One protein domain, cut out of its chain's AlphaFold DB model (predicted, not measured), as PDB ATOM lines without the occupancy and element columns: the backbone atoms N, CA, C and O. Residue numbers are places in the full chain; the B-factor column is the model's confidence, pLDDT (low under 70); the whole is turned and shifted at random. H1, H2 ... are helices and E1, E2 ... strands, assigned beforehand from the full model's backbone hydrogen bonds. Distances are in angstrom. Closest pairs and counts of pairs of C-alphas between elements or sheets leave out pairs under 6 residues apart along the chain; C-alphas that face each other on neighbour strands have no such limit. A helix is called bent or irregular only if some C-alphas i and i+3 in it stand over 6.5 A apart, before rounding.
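AT A GLANCE: This is residues 10 to 89 of the 146 residues of the protein "Helix-turn-helix domain-containing protein" of Mesorhizobium sp (UniProt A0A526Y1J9). One long helix, H2, runs along much of a rod-shaped domain; H1 meets its first residue at a corner near one end of the rod, and the short H3 packs across H2 at residues 49 to 54. An extended stretch, residues 10 to 19, runs alongside H2 to H1, while near the other end residues 63 to 68 stick out in a loop. The 80 printed residues hold three named helices and one named strand, in the order H1, H2, E1, H3, and the class is mostly helix. The whole is loose, with a radius of gyration of the C-alphas of 15.8 A and spans of 52 by 20 by 18 A.

IN THESE COORDINATES: Begin at C-alpha 10, at (9.397, 42.283, -22.195), and go along to C-alpha 20 at (29.842, 19.915, -18.143). There H1 begins; it holds residues 20 to 33 and is 20.1 A from first to last C-alpha. Next find C-alpha 37 at (34.660, 26.575, -7.088), where H2 starts; it holds residues 37 to 57 and is 29.2 A long. H2 is irregular, but only just: C-alphas 48 and 51 are 6.6 A apart. E1 is residues 72 to 74, 6.9 A long. H3, residues 78 to 87, is 14.2 A long and ends at C-alpha 87, at (18.252, 42.968, -5.565).

HOW THE PARTS SIT: Look first at Cys 30 and Phe 37, whose C-alphas, 5.6 A apart, are the closest of H1 and H2. The two helices touch, H1 with residues 26 to 31 alone and H2 with residue 37 alone. They run opposite ways at a steep tilt of 58 degrees. Then look at Phe 50 and Ala 80: H2 and H3 touch, and these closest C-alphas are 5.5 A apart. H2 touches H3 with residues 49 to 54 alone, and their lines are about perpendicular, at 79 degrees. The closest C-alphas of H2 and E1 are those of Leu 57 and Phe 73, 7.7 A apart. E1 pairs with no named strand, but residues 73 to 74 of E1 pair with residues 10 to 11, parallel. H1 is apart from E1 and from H3; E1 and H3 are only just apart, at 8.3 A. In H1 and H3 every O i to N i+4 pair is within hydrogen-bond range; in H2, 15 of 17 are.

THE WHOLE: The C-alphas of Arg 32 and Asp 68, the two farthest apart, are 52.7 A apart, and the printed part has no cut. The link from H2 to E1, residues 58 to 71, is long, and within it residues 63 to 68 stand free; the links H1 to H2 and E1 to H3 are tight. The mean pLDDT of the printed part is 90.2; look for low confidence, under 70, at residues 15 to 17.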
ATOM      1  N   ALA A  10       8.202  42.809 -21.543       90.69
ATOM      2  CA  ALA A  10       9.397  42.283 -22.195       90.69
ATOM      3  C   ALA A  10       9.721  40.855 -21.753       90.69
ATOM      4  O   ALA A  10       9.473  40.459 -20.614       90.69
ATOM      5  N   VAL A  11      10.326  40.095 -22.666       91.06
ATOM      6  CA  VAL A  11      10.734  38.705 -22.441       91.06
ATOM      7  C   VAL A  11      12.242  38.597 -22.627       91.06
ATOM      8  O   VAL A  11      12.766  38.896 -23.700       91.06
ATOM      9  N   PHE A  12      12.946  38.138 -21.596       90.62
ATOM     10  CA  PHE A  12      14.356  37.783 -21.686       90.62
ATOM     11  C   PHE A  12      14.489  36.272 -21.883       90.62
ATOM     12  O   PHE A  12      14.073  35.498 -21.028       90.62
ATOM     13  N   LEU A  13      15.091  35.855 -22.999       84.69
ATOM     14  CA  LEU A  13      15.319  34.439 -23.337       84.69
ATOM     15  C   LEU A  13      16.799  34.033 -23.264       84.69
ATOM     16  O   LEU A  13      17.164  32.922 -23.648       84.69
ATOM     17  N   GLY A  14      17.673  34.930 -22.805       81.62
ATOM     18  CA  GLY A  14      19.091  34.628 -22.657       81.62
ATOM     19  C   GLY A  14      19.306  33.616 -21.537       81.62
ATOM     20  O   GLY A  14      18.975  33.888 -20.391       81.62
ATOM     21  N   CYS A  15      19.888  32.461 -21.846       68.31
ATOM     22  CA  CYS A  15      20.270  31.470 -20.847       68.31
ATOM     23  C   CYS A  15      21.756  31.146 -21.007       68.31
ATOM     24  O   CYS A  15      22.205  30.784 -22.093       68.31
ATOM     25  N   ALA A  16      22.517  31.281 -19.924       66.81
ATOM     26  CA  ALA A  16      23.928  30.919 -19.873       66.81
ATOM     27  C   ALA A  16      24.121  29.784 -18.861       66.81
ATOM     28  O   ALA A  16      24.718  29.971 -17.804       66.81
ATOM     29  N   ASN A  17      23.583  28.605 -19.176       69.69
ATOM     30  CA  ASN A  17      23.925  27.402 -18.425       69.69
ATOM     31  C   ASN A  17      25.295  26.903 -18.881       69.69
ATOM     32  O   ASN A  17      25.550  26.752 -20.076       69.69
ATOM     33  N   LEU A  18      26.175  26.653 -17.917       70.00
ATOM     34  CA  LEU A  18      27.502  26.119 -18.185       70.00
ATOM     35  C   LEU A  18      27.376  24.621 -18.434       70.00
ATOM     36  O   LEU A  18      26.831  23.894 -17.605       70.00
ATOM     37  N   GLY A  19      27.862  24.172 -19.588       81.62
ATOM     38  CA  GLY A  19      27.932  22.747 -19.884       81.62
ATOM     39  C   GLY A  19      28.993  22.054 -19.028       81.62
ATOM     40  O   GLY A  19      29.900  22.693 -18.489       81.62
ATOM     41  N   ASP A  20      28.933  20.725 -18.967       85.19
ATOM     42  CA  ASP A  20      29.842  19.915 -18.143       85.19
ATOM     43  C   ASP A  20      31.324  20.169 -18.448       85.19
ATOM     44  O   ASP A  20      32.163  20.178 -17.550       85.19
ATOM     45  N   LYS A  21      31.657  20.413 -19.723       88.25
ATOM     46  CA  LYS A  21      33.027  20.735 -20.148       88.25
ATOM     47  C   LYS A  21      33.529  22.044 -19.542       88.25
ATOM     48  O   LYS A  21      34.681  22.106 -19.122       88.25
ATOM     49  N   ASP A  22      32.681  23.068 -19.493       86.56
ATOM     50  CA  ASP A  22      33.056  24.362 -18.926       86.56
ATOM     51  C   ASP A  22      33.171  24.268 -17.406       86.56
ATOM     52  O   ASP A  22      34.149  24.763 -16.852       86.56
ATOM     53  N   ARG A  23      32.245  23.562 -16.734       90.56
ATOM     54  CA  ARG A  23      32.348  23.296 -15.288       90.56
ATOM     55  C   ARG A  23      33.666  22.617 -14.924       90.56
ATOM     56  O   ARG A  23      34.327  23.083 -14.006       90.56
ATOM     57  N   LYS A  24      34.078  21.577 -15.660       93.25
ATOM     58  CA  LYS A  24      35.355  20.879 -15.410       93.25
ATOM     59  C   LYS A  24      36.559  21.812 -15.524       93.25
ATOM     60  O   LYS A  24      37.377  21.856 -14.622       93.25
ATOM     61  N   ARG A  25      36.618  22.629 -16.580       93.44
ATOM     62  CA  ARG A  25      37.701  23.614 -16.751       93.44
ATOM     63  C   ARG A  25      37.754  24.629 -15.612       93.44
ATOM     64  O   ARG A  25      38.841  25.011 -15.193       93.44
ATOM     65  N   TRP A  26      36.594  25.078 -15.132       93.75
ATOM     66  CA  TRP A  26      36.524  25.981 -13.985       93.75
ATOM     67  C   TRP A  26      36.948  25.299 -12.688       93.75
ATOM     68  O   TRP A  26      37.634  25.940 -11.903       93.75
ATOM     69  N   ALA A  27      36.608  24.024 -12.486       95.12
ATOM     70  CA  ALA A  27      37.064  23.257 -11.330       95.12
ATOM     71  C   ALA A  27      38.596  23.143 -11.315       95.12
ATOM     72  O   ALA A  27      39.216  23.564 -10.341       95.12
ATOM     73  N   ASP A  28      39.200  22.717 -12.430       96.62
ATOM     74  CA  ASP A  28      40.660  22.611 -12.567       96.62
ATOM     75  C   ASP A  28      41.355  23.968 -12.340       96.62
ATOM     76  O   ASP A  28      42.426  24.051 -11.739       96.62
ATOM     77  N   TYR A  29      40.759  25.056 -12.839       96.50
ATOM     78  CA  TYR A  29      41.287  26.405 -12.643       96.50
ATOM     79  C   TYR A  29      41.196  26.847 -11.178       96.50
ATOM     80  O   TYR A  29      42.168  27.370 -10.641       96.50
ATOM     81  N   CYS A  30      40.055  26.620 -10.523       97.06
ATOM     82  CA  CYS A  30      39.859  26.984  -9.121       97.06
ATOM     83  C   CYS A  30      40.812  26.208  -8.205       97.06
ATOM     84  O   CYS A  30      41.419  26.817  -7.330       97.06
ATOM     85  N   GLU A  31      41.031  24.915  -8.464       97.38
ATOM     86  CA  GLU A  31      42.005  24.092  -7.735       97.38
ATOM     87  C   GLU A  31      43.428  24.659  -7.849       97.38
ATOM     88  O   GLU A  31      44.114  24.832  -6.844       97.38
ATOM     89  N   ARG A  32      43.857  25.031  -9.061       97.25
ATOM     90  CA  ARG A  32      45.203  25.587  -9.303       97.25
ATOM     91  C   ARG A  32      45.441  26.935  -8.632       97.25
ATOM     92  O   ARG A  32      46.578  27.247  -8.296       97.25
ATOM     93  N   ILE A  33      44.398  27.750  -8.505       97.06
ATOM     94  CA  ILE A  33      44.483  29.112  -7.963       97.06
ATOM     95  C   ILE A  33      44.126  29.153  -6.464       97.06
ATOM     96  O   ILE A  33      44.397  30.150  -5.796       97.06
ATOM     97  N   GLY A  34      43.565  28.073  -5.911       96.19
ATOM     98  CA  GLY A  34      43.105  28.011  -4.521       96.19
ATOM     99  C   GLY A  34      41.799  28.774  -4.285       96.19
ATOM    100  O   GLY A  34      41.599  29.348  -3.217       96.19
ATOM    101  N   TRP A  35      40.924  28.836  -5.288       97.38
ATOM    102  CA  TRP A  35      39.608  29.469  -5.177       97.38
ATOM    103  C   TRP A  35      38.516  28.448  -4.878       97.38
ATOM    104  O   TRP A  35      38.575  27.305  -5.325       97.38
ATOM    105  N   ASP A  36      37.477  28.893  -4.172       97.19
ATOM    106  CA  ASP A  36      36.279  28.086  -3.978       97.19
ATOM    107  C   ASP A  36      35.458  28.022  -5.273       97.19
ATOM    108  O   ASP A  36      34.961  29.034  -5.781       97.19
ATOM    109  N   PHE A  37      35.328  26.812  -5.814       94.62
ATOM    110  CA  PHE A  37      34.660  26.575  -7.088       94.62
ATOM    111  C   PHE A  37      33.189  26.997  -7.055       94.62
ATOM    112  O   PHE A  37      32.735  27.672  -7.978       94.62
ATOM    113  N   GLU A  38      32.445  26.643  -6.006       93.88
ATOM    114  CA  GLU A  38      31.008  26.931  -5.942       93.88
ATOM    115  C   GLU A  38      30.742  28.441  -5.865       93.88
ATOM    116  O   GLU A  38      29.919  28.958  -6.624       93.88
ATOM    117  N   THR A  39      31.531  29.186  -5.083       95.31
ATOM    118  CA  THR A  39      31.481  30.655  -5.044       95.31
ATOM    119  C   THR A  39      31.758  31.272  -6.416       95.31
ATOM    120  O   THR A  39      31.029  32.166  -6.859       95.31
ATOM    121  N   VAL A  40      32.790  30.806  -7.127       93.94
ATOM    122  CA  VAL A  40      33.115  31.300  -8.478       93.94
ATOM    123  C   VAL A  40      31.973  31.016  -9.449       93.94
ATOM    124  O   VAL A  40      31.584  31.891 -10.228       93.94
ATOM    125  N   MET A  41      31.410  29.810  -9.400       91.62
ATOM    126  CA  MET A  41      30.303  29.400 -10.257       91.62
ATOM    127  C   MET A  41      29.045  30.223  -9.989       91.62
ATOM    128  O   MET A  41      28.386  30.656 -10.941       91.62
ATOM    129  N   GLU A  42      28.747  30.514  -8.726       90.94
ATOM    130  CA  GLU A  42      27.649  31.392  -8.347       90.94
ATOM    131  C   GLU A  42      27.860  32.820  -8.867       90.94
ATOM    132  O   GLU A  42      26.998  33.348  -9.574       90.94
ATOM    133  N   LYS A  43      29.025  33.430  -8.620       91.94
ATOM    134  CA  LYS A  43      29.340  34.783  -9.119       91.94
ATOM    135  C   LYS A  43      29.290  34.862 -10.639       91.94
ATOM    136  O   LYS A  43      28.778  35.829 -11.206       91.94
ATOM    137  N   LYS A  44      29.765  33.823 -11.320       90.06
ATOM    138  CA  LYS A  44      29.698  33.719 -12.776       90.06
ATOM    139  C   LYS A  44      28.255  33.635 -13.263       90.06
ATOM    140  O   LYS A  44      27.921  34.306 -14.238       90.06
ATOM    141  N   ARG A  45      27.397  32.859 -12.594       88.94
ATOM    142  CA  ARG A  45      25.964  32.788 -12.907       88.94
ATOM    143  C   ARG A  45      25.299  34.149 -12.722       88.94
ATOM    144  O   ARG A  45      24.618  34.603 -13.635       88.94
ATOM    145  N   GLN A  46      25.567  34.833 -11.612       91.38
ATOM    146  CA  GLN A  46      25.069  36.189 -11.366       91.38
ATOM    147  C   GLN A  46      25.472  37.134 -12.510       91.38
ATOM    148  O   GLN A  46      24.605  37.703 -13.169       91.38
ATOM    149  N   ALA A  47      26.763  37.211 -12.843       90.44
ATOM    150  CA  ALA A  47      27.273  38.131 -13.861       90.44
ATOM    151  C   ALA A  47      26.840  37.791 -15.300       90.44
ATOM    152  O   ALA A  47      26.516  38.674 -16.095       90.44
ATOM    153  N   MET A  48      26.868  36.511 -15.682       88.19
ATOM    154  CA  MET A  48      26.604  36.097 -17.064       88.19
ATOM    155  C   MET A  48      25.124  35.936 -17.381       88.19
ATOM    156  O   MET A  48      24.762  35.984 -18.557       88.19
ATOM    157  N   TYR A  49      24.288  35.718 -16.371       90.38
ATOM    158  CA  TYR A  49      22.882  35.412 -16.570       90.38
ATOM    159  C   TYR A  49      21.979  36.461 -15.926       90.38
ATOM    160  O   TYR A  49      21.279  37.172 -16.649       90.38
ATOM    161  N   PHE A  50      22.018  36.603 -14.603       92.75
ATOM    162  CA  PHE A  50      21.046  37.437 -13.896       92.75
ATOM    163  C   PHE A  50      21.258  38.935 -14.144       92.75
ATOM    164  O   PHE A  50      20.319  39.642 -14.503       92.75
ATOM    165  N   GLU A  51      22.502  39.406 -14.080       94.12
ATOM    166  CA  GLU A  51      22.854  40.798 -14.377       94.12
ATOM    167  C   GLU A  51      22.544  41.176 -15.825       94.12
ATOM    168  O   GLU A  51      22.060  42.268 -16.108       94.12
ATOM    169  N   ARG A  52      22.741  40.252 -16.771       92.56
ATOM    170  CA  ARG A  52      22.353  40.490 -18.169       92.56
ATOM    171  C   ARG A  52      20.844  40.613 -18.333       92.56
ATOM    172  O   ARG A  52      20.393  41.422 -19.143       92.56
ATOM    173  N   CYS A  53      20.080  39.836 -17.567       93.12
ATOM    174  CA  CYS A  53      18.633  39.965 -17.523       93.12
ATOM    175  C   CYS A  53      18.237  41.359 -17.016       93.12
ATOM    176  O   CYS A  53      17.516  42.076 -17.709       93.12
ATOM    177  N   TYR A  54      18.798  41.805 -15.889       93.38
ATOM    178  CA  TYR A  54      18.566  43.154 -15.368       93.38
ATOM    179  C   TYR A  54      18.972  44.251 -16.366       93.38
ATOM    180  O   TYR A  54      18.203  45.173 -16.633       93.38
ATOM    181  N   GLN A  55      20.144  44.144 -16.993       92.12
ATOM    182  CA  GLN A  55      20.605  45.106 -17.999       92.12
ATOM    183  C   GLN A  55      19.665  45.195 -19.206       92.12
ATOM    184  O   GLN A  55      19.505  46.269 -19.782       92.12
ATOM    185  N   PHE A  56      19.034  44.090 -19.600       91.94
ATOM    186  CA  PHE A  56      17.998  44.103 -20.627       91.94
ATOM    187  C   PHE A  56      16.739  44.825 -20.132       91.94
ATOM    188  O   PHE A  56      16.291  45.774 -20.776       91.94
ATOM    189  N   LEU A  57      16.215  44.437 -18.966       91.56
ATOM    190  CA  LEU A  57      15.003  45.029 -18.396       91.56
ATOM    191  C   LEU A  57      15.170  46.523 -18.108       91.56
ATOM    192  O   LEU A  57      14.273  47.303 -18.396       91.56
ATOM    193  N   SER A  58      16.339  46.957 -17.646       90.31
ATOM    194  CA  SER A  58      16.647  48.368 -17.375       90.31
ATOM    195  C   SER A  58      16.644  49.258 -18.624       90.31
ATOM    196  O   SER A  58      16.720  50.479 -18.507       90.31
ATOM    197  N   ARG A  59      16.531  48.692 -19.833       89.06
ATOM    198  CA  ARG A  59      16.314  49.476 -21.057       89.06
ATOM    199  C   ARG A  59      14.836  49.747 -21.344       89.06
ATOM    200  O   ARG A  59      14.568  50.609 -22.172       89.06
ATOM    201  N   THR A  60      13.928  49.033 -20.681       90.38
ATOM    202  CA  THR A  60      12.471  49.124 -20.854       90.38
ATOM    203  C   THR A  60      11.872  50.314 -20.091       90.38
ATOM    204  O   THR A  60      12.605  51.143 -19.539       90.38
ATOM    205  N   SER A  61      10.541  50.385 -19.998       89.25
ATOM    206  CA  SER A  61       9.841  51.402 -19.207       89.25
ATOM    207  C   SER A  61      10.098  51.317 -17.700       89.25
ATOM    208  O   SER A  61       9.635  52.177 -16.968       89.25
ATOM    209  N   ILE A  62      10.849  50.331 -17.203       88.38
ATOM    210  CA  ILE A  62      11.167  50.210 -15.772       88.38
ATOM    211  C   ILE A  62      11.946  51.402 -15.202       88.38
ATOM    212  O   ILE A  62      11.948  51.627 -13.998       88.38
ATOM    213  N   ARG A  63      12.631  52.160 -16.068       85.00
ATOM    214  CA  ARG A  63      13.313  53.410 -15.700       85.00
ATOM    215  C   ARG A  63      12.480  54.653 -16.001       85.00
ATOM    216  O   ARG A  63      12.959  55.755 -15.756       85.00
ATOM    217  N   ASN A  64      11.296  54.490 -16.586       84.44
ATOM    218  CA  ASN A  64      10.384  55.590 -16.832       84.44
ATOM    219  C   ASN A  64       9.609  55.865 -15.539       84.44
ATOM    220  O   ASN A  64       8.758  55.073 -15.154       84.44
ATOM    221  N   THR A  65       9.931  56.964 -14.861       78.44
ATOM    222  CA  THR A  65       9.271  57.374 -13.612       78.44
ATOM    223  C   THR A  65       7.847  57.874 -13.821       78.44
ATOM    224  O   THR A  65       7.094  57.950 -12.858       78.44
ATOM    225  N   ASP A  66       7.476  58.169 -15.066       82.62
ATOM    226  CA  ASP A  66       6.183  58.754 -15.419       82.62
ATOM    227  C   ASP A  66       5.156  57.675 -15.817       82.62
ATOM    228  O   ASP A  66       4.073  57.991 -16.301       82.62
ATOM    229  N   THR A  67       5.493  56.389 -15.650       81.38
ATOM    230  CA  THR A  67       4.602  55.264 -15.967       81.38
ATOM    231  C   THR A  67       3.704  54.926 -14.774       81.38
ATOM    232  O   THR A  67       4.186  54.634 -13.683       81.38
ATOM    233  N   ASP A  68       2.393  54.894 -14.993       82.50
ATOM    234  CA  ASP A  68       1.385  54.406 -14.038       82.50
ATOM    235  C   ASP A  68       0.915  52.971 -14.357       82.50
ATOM    236  O   ASP A  68       0.244  52.317 -13.555       82.50
ATOM    237  N   HIS A  69       1.301  52.449 -15.524       82.69
ATOM    238  CA  HIS A  69       0.977  51.099 -15.963       82.69
ATOM    239  C   HIS A  69       1.738  50.009 -15.186       82.69
ATOM    240  O   HIS A  69       2.956  50.121 -14.994       82.69
ATOM    241  N   PRO A  70       1.073  48.889 -14.836       87.25
ATOM    242  CA  PRO A  70       1.752  47.694 -14.351       87.25
ATOM    243  C   PRO A  70       2.774  47.180 -15.369       87.25
ATOM    244  O   PRO A  70       2.456  46.984 -16.543       87.25
ATOM    245  N   LEU A  71       3.998  46.926 -14.908       91.75
ATOM    246  CA  LEU A  71       5.079  46.408 -15.745       91.75
ATOM    247  C   LEU A  71       5.198  44.895 -15.579       91.75
ATOM    248  O   LEU A  71       5.267  44.393 -14.455       91.75
ATOM    249  N   VAL A  72       5.243  44.169 -16.695       93.12
ATOM    250  CA  VAL A  72       5.278  42.700 -16.695       93.12
ATOM    251  C   VAL A  72       6.509  42.216 -17.442       93.12
ATOM    252  O   VAL A  72       6.684  42.476 -18.627       93.12
ATOM    253  N   PHE A  73       7.363  41.458 -16.760       93.38
ATOM    254  CA  PHE A  73       8.587  40.933 -17.353       93.38
ATOM    255  C   PHE A  73       8.647  39.422 -17.214       93.38
ATOM    256  O   PHE A  73       8.401  38.872 -16.142       93.38
ATOM    257  N   VAL A  74       9.000  38.754 -18.307       92.94
ATOM    258  CA  VAL A  74       9.167  37.303 -18.344       92.94
ATOM    259  C   VAL A  74      10.653  36.987 -18.401       92.94
ATOM    260  O   VAL A  74      11.378  37.480 -19.267       92.94
ATOM    261  N   VAL A  75      11.095  36.141 -17.478       92.25
ATOM    262  CA  VAL A  75      12.475  35.659 -17.378       92.25
ATOM    263  C   VAL A  75      12.508  34.133 -17.479       92.25
ATOM    264  O   VAL A  75      11.472  33.498 -17.268       92.25
ATOM    265  N   PRO A  76      13.654  33.518 -17.828       87.62
ATOM    266  CA  PRO A  76      13.652  32.110 -18.225       87.62
ATOM    267  C   PRO A  76      13.380  31.124 -17.085       87.62
ATOM    268  O   PRO A  76      12.890  30.028 -17.351       87.62
ATOM    269  N   ASP A  77      13.714  31.469 -15.838       89.44
ATOM    270  CA  ASP A  77      13.524  30.590 -14.683       89.44
ATOM    271  C   ASP A  77      13.301  31.348 -13.363       89.44
ATOM    272  O   ASP A  77      13.458  32.568 -13.273       89.44
ATOM    273  N   MET A  78      12.928  30.587 -12.329       91.44
ATOM    274  CA  MET A  78      12.670  31.099 -10.980       91.44
ATOM    275  C   MET A  78      13.896  31.757 -10.349       91.44
ATOM    276  O   MET A  78      13.746  32.768  -9.677       91.44
ATOM    277  N   ALA A  79      15.105  31.241 -10.596       91.56
ATOM    278  CA  ALA A  79      16.316  31.789  -9.988       91.56
ATOM    279  C   ALA A  79      16.598  33.211 -10.497       91.56
ATOM    280  O   ALA A  79      16.940  34.093  -9.712       91.56
ATOM    281  N   ALA A  80      16.391  33.465 -11.793       92.69
ATOM    282  CA  ALA A  80      16.467  34.815 -12.342       92.69
ATOM    283  C   ALA A  80      15.376  35.731 -11.760       92.69
ATOM    284  O   ALA A  80      15.666  36.873 -11.405       92.69
ATOM    285  N   ALA A  81      14.139  35.239 -11.628       94.62
ATOM    286  CA  ALA A  81      13.033  36.018 -11.066       94.62
ATOM    287  C   ALA A  81      13.286  36.406  -9.597       94.62
ATOM    288  O   ALA A  81      13.121  37.567  -9.221       94.62
ATOM    289  N   GLU A  82      13.734  35.453  -8.780       95.75
ATOM    290  CA  GLU A  82      14.062  35.656  -7.367       95.75
ATOM    291  C   GLU A  82      15.250  36.596  -7.188       95.75
ATOM    292  O   GLU A  82      15.198  37.489  -6.341       95.75
ATOM    293  N   TYR A  83      16.286  36.460  -8.020       95.31
ATOM    294  CA  TYR A  83      17.423  37.375  -8.012       95.31
ATOM    295  C   TYR A  83      16.981  38.818  -8.284       95.31
ATOM    296  O   TYR A  83      17.282  39.725  -7.509       95.31
ATOM    297  N   LEU A  84      16.204  39.039  -9.347       95.44
ATOM    298  CA  LEU A  84      15.715  40.374  -9.697       95.44
ATOM    299  C   LEU A  84      14.821  40.966  -8.605       95.44
ATOM    300  O   LEU A  84      14.979  42.135  -8.257       95.44
ATOM    301  N   LYS A  85      13.918  40.166  -8.029       96.38
ATOM    302  CA  LYS A  85      13.075  40.596  -6.908       96.38
ATOM    303  C   LYS A  85      13.902  40.980  -5.681       96.38
ATOM    304  O   LYS A  85      13.590  41.976  -5.036       96.38
ATOM    305  N   THR A  86      14.934  40.202  -5.366       96.94
ATOM    306  CA  THR A  86      15.773  40.406  -4.178       96.94
ATOM    307  C   THR A  86      16.607  41.679  -4.284       96.94
ATOM    308  O   THR A  86      16.668  42.444  -3.327       96.94
ATOM    309  N   TYR A  87      17.238  41.917  -5.437       95.75
ATOM    310  CA  TYR A  87      18.252  42.968  -5.565       95.75
ATOM    311  C   TYR A  87      17.769  44.245  -6.258       95.75
ATOM    312  O   TYR A  87      18.315  45.311  -5.986       95.75
ATOM    313  N   TYR A  88      16.768  44.161  -7.138       94.75
ATOM    314  CA  TYR A  88      16.396  45.281  -8.012       94.75
ATOM    315  C   TYR A  88      14.935  45.710  -7.888       94.75
ATOM    316  O   TYR A  88      14.653  46.904  -7.959       94.75
ATOM    317  N   PHE A  89      14.008  44.771  -7.684       92.75
ATOM    318  CA  PHE A  89      12.567  45.047  -7.664       92.75
ATOM    319  C   PHE A  89      11.900  44.525  -6.384       92.75
ATOM    320  O   PHE A  89      11.011  43.661  -6.460       92.75
TER     321      PHE A  89